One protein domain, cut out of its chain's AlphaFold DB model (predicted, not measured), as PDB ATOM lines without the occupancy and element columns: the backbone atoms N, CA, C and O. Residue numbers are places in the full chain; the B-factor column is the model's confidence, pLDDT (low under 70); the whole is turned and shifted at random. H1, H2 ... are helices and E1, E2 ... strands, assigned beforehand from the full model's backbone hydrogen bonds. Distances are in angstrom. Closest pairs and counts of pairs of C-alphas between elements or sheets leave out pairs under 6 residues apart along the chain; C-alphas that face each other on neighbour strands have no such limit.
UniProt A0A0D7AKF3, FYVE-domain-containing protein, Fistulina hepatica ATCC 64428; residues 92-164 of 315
ATOM      1  N   GLY A  92     197.703 242.487 244.062       73.81
ATOM      2  CA  GLY A  92     198.786 241.531 244.321       73.81
ATOM      3  C   GLY A  92     200.161 242.166 244.574       73.81
ATOM      4  O   GLY A  92     201.004 241.552 245.226       73.81
ATOM      5  N   ALA A  93     200.386 243.401 244.118       72.50
ATOM      6  CA  ALA A  93     201.664 244.093 244.266       72.50
ATOM      7  C   ALA A  93     201.848 244.760 245.642       72.50
ATOM      8  O   ALA A  93     202.967 245.127 246.004       72.50
ATOM      9  N   VAL A  94     200.776 244.929 246.427       82.94
ATOM     10  CA  VAL A  94     200.801 245.809 247.605       82.94
ATOM     11  C   VAL A  94     200.577 245.032 248.890       82.94
ATOM     12  O   VAL A  94     199.466 244.646 249.212       82.94
ATOM     13  N   GLN A  95     201.618 244.836 249.692       86.31
ATOM     14  CA  GLN A  95     201.479 244.139 250.980       86.31
ATOM     15  C   GLN A  95     201.199 245.080 252.160       86.31
ATOM     16  O   GLN A  95     200.896 244.621 253.263       86.31
ATOM     17  N   GLN A  96     201.311 246.391 251.943       91.00
ATOM     18  CA  GLN A  96     201.314 247.423 252.981       91.00
ATOM     19  C   GLN A  96     200.558 248.665 252.509       91.00
ATOM     20  O   GLN A  96     200.616 249.010 251.333       91.00
ATOM     21  N   CYS A  97     199.875 249.359 253.421       91.88
ATOM     22  CA  CYS A  97     199.231 250.637 253.115       91.88
ATOM     23  C   CYS A  97     200.248 251.639 252.549       91.88
ATOM     24  O   CYS A  97     201.292 251.851 253.160       91.88
ATOM     25  N   ARG A  98     199.925 252.308 251.436       91.25
ATOM     26  CA  ARG A  98     200.831 253.281 250.800       91.25
ATOM     27  C   ARG A  98     201.116 254.534 251.634       91.25
ATOM     28  O   ARG A  98     202.061 255.245 251.324       91.25
ATOM     29  N   ASP A  99     200.328 254.769 252.677       91.44
ATOM     30  CA  ASP A  99     200.474 255.896 253.598       91.44
ATOM     31  C   ASP A  99     201.107 255.434 254.925       91.44
ATOM     32  O   ASP A  99     202.302 255.591 255.149       91.44
ATOM     33  N   CYS A 100     200.351 254.720 255.765       92.38
ATOM     34  CA  CYS A 100     200.819 254.299 257.091       92.38
ATOM     35  C   CYS A 100     201.665 253.011 257.138       92.38
ATOM     36  O   CYS A 100     201.952 252.525 258.230       92.38
ATOM     37  N   GLN A 101     201.989 252.397 255.992       91.69
ATOM     38  CA  GLN A 101     202.792 251.163 255.867       91.69
ATOM     39  C   GLN A 101     202.286 249.939 256.656       91.69
ATOM     40  O   GLN A 101     202.955 248.911 256.740       91.69
ATOM     41  N   ARG A 102     201.066 249.982 257.205       88.44
ATOM     42  CA  ARG A 102     200.473 248.841 257.910       88.44
ATOM     43  C   ARG A 102     200.271 247.670 256.942       88.44
ATOM     44  O   ARG A 102     199.628 247.840 255.905       88.44
ATOM     45  N   ARG A 103     200.785 246.488 257.305       88.94
ATOM     46  CA  ARG A 103     200.617 245.247 256.530       88.94
ATOM     47  C   ARG A 103     199.141 244.863 256.435       88.94
ATOM     48  O   ARG A 103     198.422 244.897 257.434       88.94
ATOM     49  N   PHE A 104     198.700 244.474 255.245       85.81
ATOM     50  CA  PHE A 104     197.359 243.932 255.045       85.81
ATOM     51  C   PHE A 104     197.330 242.468 255.502       85.81
ATOM     52  O   PHE A 104     198.014 241.638 254.915       85.81
ATOM     53  N   SER A 105     196.562 242.155 256.552       75.75
ATOM     54  CA  SER A 105     196.336 240.774 257.012       75.75
ATOM     55  C   SER A 105     195.065 240.183 256.391       75.75
ATOM     56  O   SER A 105     195.148 239.350 255.500       75.75
ATOM     57  N   PHE A 106     193.895 240.682 256.808       67.00
ATOM     58  CA  PHE A 106     192.557 240.268 256.341       67.00
ATOM     59  C   PHE A 106     191.634 241.460 256.040       67.00
ATOM     60  O   PHE A 106     190.443 241.304 255.783       67.00
ATOM     61  N   LEU A 107     192.169 242.680 256.122       66.25
ATOM     62  CA  LEU A 107     191.421 243.899 255.840       66.25
ATOM     63  C   LEU A 107     191.209 244.035 254.329       66.25
ATOM     64  O   LEU A 107     192.142 243.825 253.552       66.25
ATOM     65  N   VAL A 108     190.003 244.445 253.928       70.38
ATOM     66  CA  VAL A 108     189.696 244.773 252.531       70.38
ATOM     67  C   VAL A 108     190.624 245.902 252.078       70.38
ATOM     68  O   VAL A 108     190.646 246.976 252.686       70.38
ATOM     69  N   ARG A 109     191.401 245.641 251.024       84.38
ATOM     70  CA  ARG A 109     192.263 246.621 250.348       84.38
ATOM     71  C   ARG A 109     191.367 247.638 249.644       84.38
ATOM     72  O   ARG A 109     190.354 247.259 249.063       84.38
ATOM     73  N   ARG A 110     191.667 248.932 249.772       88.12
ATOM     74  CA  ARG A 110     190.824 250.006 249.227       88.12
ATOM     75  C   ARG A 110     191.649 250.933 248.356       88.12
ATOM     76  O   ARG A 110     192.656 251.471 248.813       88.12
ATOM     77  N   HIS A 111     191.186 251.163 247.137       91.00
ATOM     78  CA  HIS A 111     191.816 252.096 246.213       91.00
ATOM     79  C   HIS A 111     191.319 253.519 246.432       91.00
ATOM     80  O   HIS A 111     190.143 253.764 246.714       91.00
ATOM     81  N   CYS A 112     192.229 254.470 246.274       92.75
ATOM     82  CA  CYS A 112     191.866 255.866 246.090       92.75
ATOM     83  C   CYS A 112     191.414 256.073 244.643       92.75
ATOM     84  O   CYS A 112     192.194 255.848 243.721       92.75
ATOM     85  N   ARG A 113     190.189 256.564 244.437       91.56
ATOM     86  CA  ARG A 113     189.643 256.808 243.093       91.56
ATOM     87  C   ARG A 113     190.294 257.993 242.365       91.56
ATOM     88  O   ARG A 113     190.072 258.125 241.178       91.56
ATOM     89  N   ARG A 114     191.117 258.812 243.036       89.81
ATOM     90  CA  ARG A 114     191.856 259.936 242.417       89.81
ATOM     91  C   ARG A 114     193.289 259.582 242.005       89.81
ATOM     92  O   ARG A 114     193.786 260.081 241.011       89.81
ATOM     93  N   CYS A 115     193.984 258.739 242.778       90.88
ATOM     94  CA  CYS A 115     195.393 258.401 242.513       90.88
ATOM     95  C   CYS A 115     195.650 256.922 242.191       90.88
ATOM     96  O   CYS A 115     196.787 256.564 241.896       90.88
ATOM     97  N   GLY A 116     194.638 256.054 242.285       89.44
ATOM     98  CA  GLY A 116     194.718 254.634 241.920       89.44
ATOM     99  C   GLY A 116     195.489 253.732 242.893       89.44
ATOM    100  O   GLY A 116     195.500 252.521 242.706       89.44
ATOM    101  N   ARG A 117     196.116 254.286 243.939       91.62
ATOM    102  CA  ARG A 117     196.925 253.542 244.927       91.62
ATOM    103  C   ARG A 117     196.083 252.871 246.015       91.62
ATOM    104  O   ARG A 117     194.969 253.314 246.305       91.62
ATOM    105  N   ILE A 118     196.661 251.859 246.669       91.50
ATOM    106  CA  ILE A 118     195.991 251.056 247.707       91.50
ATOM    107  C   ILE A 118     196.300 251.547 249.130       91.50
ATOM    108  O   ILE A 118     197.453 251.688 249.549       91.50
ATOM    109  N   PHE A 119     195.246 251.725 249.925       92.69
ATOM    110  CA  PHE A 119     195.298 252.210 251.301       92.69
ATOM    111  C   PHE A 119     194.465 251.333 252.246       92.69
ATOM    112  O   PHE A 119     193.594 250.567 251.830       92.69
ATOM    113  N   CYS A 120     194.728 251.448 253.550       92.19
ATOM    114  CA  CYS A 120     193.847 250.886 254.571       92.19
ATOM    115  C   CYS A 120     192.587 251.750 254.750       92.19
ATOM    116  O   CYS A 120     192.546 252.909 254.327       92.19
ATOM    117  N   ASP A 121     191.563 251.203 255.410       90.00
ATOM    118  CA  ASP A 121     190.289 251.909 255.601       90.00
ATOM    119  C   ASP A 121     190.461 253.231 256.371       90.00
ATOM    120  O   ASP A 121     189.862 254.232 255.997       90.00
ATOM    121  N   ARG A 122     191.380 253.283 257.348       91.38
ATOM    122  CA  ARG A 122     191.690 254.513 258.099       91.38
ATOM    123  C   ARG A 122     192.295 255.611 257.217       91.38
ATOM    124  O   ARG A 122     191.868 256.754 257.316       91.38
ATOM    125  N   CYS A 123     193.258 255.270 256.357       92.56
ATOM    126  CA  CYS A 123     193.946 256.229 255.472       92.56
ATOM    127  C   CYS A 123     193.105 256.641 254.250       92.56
ATOM    128  O   CYS A 123     193.472 257.570 253.533       92.56
ATOM    129  N   SER A 124     191.994 255.947 253.991       93.50
ATOM    130  CA  SER A 124     191.072 256.210 252.879       93.50
ATOM    131  C   SER A 124     189.626 256.379 253.344       93.50
ATOM    132  O   SER A 124     188.695 256.076 252.605       93.50
ATOM    133  N   SER A 125     189.408 256.805 254.587       91.75
ATOM    134  CA  SER A 125     188.069 256.925 255.183       91.75
ATOM    135  C   SER A 125     187.250 258.078 254.596       91.75
ATOM    136  O   SER A 125     186.023 258.086 254.701       91.75
ATOM    137  N   ARG A 126     187.919 259.043 253.960       92.06
ATOM    138  CA  ARG A 126     187.319 260.272 253.442       92.06
ATOM    139  C   ARG A 126     186.778 260.093 252.026       92.06
ATOM    140  O   ARG A 126     187.238 259.246 251.254       92.06
ATOM    141  N   ARG A 127     185.787 260.916 251.689       92.50
ATOM    142  CA  ARG A 127     185.166 260.969 250.365       92.50
ATOM    143  C   ARG A 127     185.142 262.405 249.865       92.50
ATOM    144  O   ARG A 127     184.894 263.302 250.662       92.50
ATOM    145  N   ALA A 128     185.364 262.604 248.574       90.44
ATOM    146  CA  ALA A 128     185.181 263.899 247.926       90.44
ATOM    147  C   ALA A 128     184.495 263.723 246.574       90.44
ATOM    148  O   ALA A 128     184.540 262.644 245.978       90.44
ATOM    149  N   VAL A 129     183.845 264.784 246.109       90.19
ATOM    150  CA  VAL A 129     183.365 264.868 244.730       90.19
ATOM    151  C   VAL A 129     184.578 265.146 243.850       90.19
ATOM    152  O   VAL A 129     185.346 266.060 244.135       90.19
ATOM    153  N   LEU A 130     184.771 264.318 242.828       86.31
ATOM    154  CA  LEU A 130     185.857 264.451 241.862       86.31
ATOM    155  C   LEU A 130     185.258 264.780 240.499       86.31
ATOM    156  O   LEU A 130     184.151 264.327 240.188       86.31
ATOM    157  N   ASP A 131     185.996 265.536 239.691       83.81
ATOM    158  CA  ASP A 131     185.673 265.669 238.274       83.81
ATOM    159  C   ASP A 131     185.845 264.303 237.582       83.81
ATOM    160  O   ASP A 131     186.796 263.587 237.914       83.81
ATOM    161  N   PRO A 132     184.976 263.918 236.628       80.94
ATOM    162  CA  PRO A 132     185.100 262.655 235.903       80.94
ATOM    163  C   PRO A 132     186.486 262.405 235.293       80.94
ATOM    164  O   PRO A 132     186.902 261.252 235.198       80.94
ATOM    165  N   SER A 133     187.215 263.464 234.932       80.19
ATOM    166  CA  SER A 133     188.560 263.389 234.347       80.19
ATOM    167  C   SER A 133     189.645 263.003 235.359       80.19
ATOM    168  O   SER A 133     190.694 262.492 234.975       80.19
ATOM    169  N   GLU A 134     189.412 263.230 236.656       83.75
ATOM    170  CA  GLU A 134     190.350 262.887 237.735       83.75
ATOM    171  C   GLU A 134     190.116 261.480 238.312       83.75
ATOM    172  O   GLU A 134     190.875 261.023 239.174       83.75
ATOM    173  N   ILE A 135     189.052 260.794 237.884       86.50
ATOM    174  CA  ILE A 135     188.676 259.488 238.422       86.50
ATOM    175  C   ILE A 135     189.453 258.384 237.704       86.50
ATOM    176  O   ILE A 135     189.244 258.096 236.529       86.50
ATOM    177  N   VAL A 136     190.301 257.688 238.456       87.19
ATOM    178  CA  VAL A 136     190.965 256.463 238.014       87.19
ATOM    179  C   VAL A 136     189.976 255.306 238.051       87.19
ATOM    180  O   VAL A 136     189.470 254.929 239.116       87.19
ATOM    181  N   GLN A 137     189.742 254.720 236.883       80.56
ATOM    182  CA  GLN A 137     188.897 253.544 236.715       80.56
ATOM    183  C   GLN A 137     189.707 252.251 236.845       80.56
ATOM    184  O   GLN A 137     190.898 252.207 236.525       80.56
ATOM    185  N   ASP A 138     189.045 251.194 237.312       80.31
ATOM    186  CA  ASP A 138     189.620 249.853 237.313       80.31
ATOM    187  C   ASP A 138     189.597 249.303 235.872       80.31
ATOM    188  O   ASP A 138     188.523 249.223 235.274       80.31
ATOM    189  N   PRO A 139     190.746 248.907 235.294       75.12
ATOM    190  CA  PRO A 139     190.802 248.361 233.938       75.12
ATOM    191  C   PRO A 139     190.078 247.015 233.778       75.12
ATOM    192  O   PRO A 139     189.790 246.619 232.652       75.12
ATOM    193  N   TYR A 140     189.811 246.287 234.865       72.06
ATOM    194  CA  TYR A 140     189.142 244.984 234.832       72.06
ATOM    195  C   TYR A 140     187.623 245.094 235.030       72.06
ATOM    196  O   TYR A 140     186.873 244.237 234.565       72.06
ATOM    197  N   PHE A 141     187.166 246.166 235.678       68.94
ATOM    198  CA  PHE A 141     185.752 246.469 235.886       68.94
ATOM    199  C   PHE A 141     185.486 247.944 235.561       68.94
ATOM    200  O   PHE A 141     185.474 248.782 236.468       68.94
ATOM    201  N   PRO A 142     185.259 248.283 234.280       64.31
ATOM    202  CA  PRO A 142     184.793 249.610 233.917       64.31
ATOM    203  C   PRO A 142     183.362 249.776 234.443       64.31
ATOM    204  O   PRO A 142     182.401 249.312 233.833       64.31
ATOM    205  N   GLU A 143     183.215 250.389 235.619       62.59
ATOM    206  CA  GLU A 143     181.910 250.812 236.125       62.59
ATOM    207  C   GLU A 143     181.316 251.795 235.105       62.59
ATOM    208  O   GLU A 143     181.861 252.869 234.842       62.59
ATOM    209  N   THR A 144     180.221 251.388 234.465       56.28
ATOM    210  CA  THR A 144     179.502 252.210 233.495       56.28
ATOM    211  C   THR A 144     178.992 253.468 234.190       56.28
ATOM    212  O   THR A 144     178.230 253.367 235.146       56.28
ATOM    213  N   VAL A 145     179.411 254.621 233.662       53.66
ATOM    214  CA  VAL A 145     179.042 255.998 234.030       53.66
ATOM    215  C   VAL A 145     179.374 256.425 235.467       53.66
ATOM    216  O   VAL A 145     178.574 256.340 236.393       53.66
ATOM    217  N   ALA A 146     180.562 257.021 235.610       56.50
ATOM    218  CA  ALA A 146     180.876 257.944 236.691       56.50
ATOM    219  C   ALA A 146     179.902 259.132 236.629       56.50
ATOM    220  O   ALA A 146     180.094 260.076 235.862       56.50
ATOM    221  N   SER A 147     178.823 259.068 237.406       54.09
ATOM    222  CA  SER A 147     177.901 260.187 237.559       54.09
ATOM    223  C   SER A 147     178.665 261.369 238.149       54.09
ATOM    224  O   SER A 147     179.099 261.322 239.309       54.09
ATOM    225  N   ALA A 148     178.850 262.416 237.342       58.62
ATOM    226  CA  ALA A 148     179.375 263.697 237.791       58.62
ATOM    227  C   ALA A 148     178.617 264.130 239.058       58.62
ATOM    228  O   ALA A 148     177.388 264.095 239.097       58.62
ATOM    229  N   GLY A 149     179.349 264.461 240.124       66.31
ATOM    230  CA  GLY A 149     178.757 264.822 241.417       66.31
ATOM    231  C   GLY A 149     178.665 263.696 242.454       66.31
ATOM    232  O   GLY A 149     178.270 263.955 243.590       66.31
ATOM    233  N   THR A 150     179.058 262.457 242.135       82.06
ATOM    234  CA  THR A 150     179.116 261.384 243.144       82.06
ATOM    235  C   THR A 150     180.370 261.478 244.020       82.06
ATOM    236  O   THR A 150     181.465 261.830 243.573       82.06
ATOM    237  N   SER A 151     180.210 261.178 245.315       89.00
ATOM    238  CA  SER A 151     181.313 261.218 246.282       89.00
ATOM    239  C   SER A 151     182.138 259.929 246.239       89.00
ATOM    240  O   SER A 151     181.670 258.831 246.562       89.00
ATOM    241  N   HIS A 152     183.408 260.067 245.878       89.94
ATOM    242  CA  HIS A 152     184.332 258.957 245.702       89.94
ATOM    243  C   HIS A 152     185.288 258.834 246.882       89.94
ATOM    244  O   HIS A 152     185.719 259.827 247.468       89.94
ATOM    245  N   ARG A 153     185.645 257.593 247.228       92.38
ATOM    246  CA  ARG A 153     186.643 257.308 248.263       92.38
ATOM    247  C   ARG A 153     188.026 257.744 247.793       92.38
ATOM    248  O   ARG A 153     188.492 257.301 246.741       92.38
ATOM    249  N   ILE A 154     188.706 258.526 248.622       94.25
ATOM    250  CA  ILE A 154     190.061 258.996 248.347       94.25
ATOM    251  C   ILE A 154     190.955 258.889 249.581       94.25
ATOM    252  O   ILE A 154     190.478 258.818 250.714       94.25
ATOM    253  N   CYS A 155     192.270 258.837 249.364       94.06
ATOM    254  CA  CYS A 155     193.236 258.851 250.455       94.06
ATOM    255  C   CYS A 155     193.313 260.224 251.123       94.06
ATOM    256  O   CYS A 155     192.889 261.236 250.560       94.06
ATOM    257  N   GLN A 156     193.905 260.247 252.317       91.69
ATOM    258  CA  GLN A 156     194.128 261.458 253.096       91.69
ATOM    259  C   GLN A 156     194.768 262.574 252.249       91.69
ATOM    260  O   GLN A 156     194.145 263.615 252.059       91.69
ATOM    261  N   SER A 157     195.916 262.309 251.628       91.44
ATOM    262  CA  SER A 157     196.621 263.294 250.800       91.44
ATOM    263  C   SER A 157     195.780 263.848 249.644       91.44
ATOM    264  O   SER A 157     195.824 265.038 249.358       91.44
ATOM    265  N   CYS A 158     194.989 263.003 248.975       91.75
ATOM    266  CA  CYS A 158     194.128 263.448 247.881       91.75
ATOM    267  C   CYS A 158     192.965 264.300 248.382       91.75
ATOM    268  O   CYS A 158     192.565 265.219 247.679       91.75
ATOM    269  N   PHE A 159     192.435 264.006 249.570       92.31
ATOM    270  CA  PHE A 159     191.371 264.800 250.178       92.31
ATOM    271  C   PHE A 159     191.861 266.196 250.543       92.31
ATOM    272  O   PHE A 159     191.193 267.169 250.217       92.31
ATOM    273  N   ASP A 160     193.048 266.299 251.139       90.94
ATOM    274  CA  ASP A 160     193.610 267.595 251.528       90.94
ATOM    275  C   ASP A 160     193.943 268.458 250.300       90.94
ATOM    276  O   ASP A 160     193.849 269.671 250.363       90.94
ATOM    277  N   GLN A 161     194.255 267.857 249.148       88.31
ATOM    278  CA  GLN A 161     194.467 268.594 247.895       88.31
ATOM    279  C   GLN A 161     193.165 269.071 247.237       88.31
ATOM    280  O   GLN A 161     193.128 270.164 246.688       88.31
ATOM    281  N   VAL A 162     192.110 268.250 247.264       86.44
ATOM    282  CA  VAL A 162     190.800 268.613 246.688       86.44
ATOM    283  C   VAL A 162     190.108 269.669 247.549       86.44
ATOM    284  O   VAL A 162     189.430 270.544 247.027       86.44
ATOM    285  N   ASN A 163     190.283 269.576 248.868       84.81
ATOM    286  CA  ASN A 163     189.592 270.409 249.847       84.81
ATOM    287  C   ASN A 163     190.459 271.559 250.390       84.81
ATOM    288  O   ASN A 163     189.945 272.447 251.060       84.81
ATOM    289  N   GLY A 164     191.770 271.520 250.143       73.25
ATOM    290  CA  GLY A 164     192.746 272.543 250.525       73.25
ATOM    291  C   GLY A 164     193.095 273.500 249.390       73.25
ATOM    292  O   GLY A 164     194.123 274.170 249.457       73.25
TER     293      GLY A 164
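AT A GLANCE: This is residues 92 to 164 of the 315 residues of the protein "FYVE-domain-containing protein" of Fistulina hepatica ATCC 64428 (UniProt A0A0D7AKF3). With little regular structure, this is a flat, mostly looped body: helix H1 packs on the small hairpin of strands E1 and E2, mainly at E1, and residues 139 to 144 stick out. The printed part has 73 residues, 16 in named elements, ordered E1, E2, H1; the class is mixed. It is compact, radius of gyration of the C-alphas 12.4 A, spanning 34 by 32 by 15 A.

IN THESE COORDINATES: Start at C-alpha 92, (198.786, 241.531, 244.321); residues 92 to 125 hold no named element. E1, residues 126 to 129, runs 10.6 A; E2, residues 151 to 154, runs 9.3 A. H1, residues 156 to 163, runs 10.5 A to C-alpha 163 at (189.592, 270.409, 249.847).

HOW THE PARTS SIT: In the antiparallel hairpin E1 and E2, find N 152 and O 128 within hydrogen-bond range, 2.8 A. The closest C-alphas of E1 and H1, Ala 128 and Phe 159, are 6.6 A apart. In H1 every O i to N i+4 pair is within range.

THE WHOLE: The printed part has no cut. The link E1 to E2 is long, 21 residues. Look for pLDDT under 70 at residues 106 to 107 and 141 to 149.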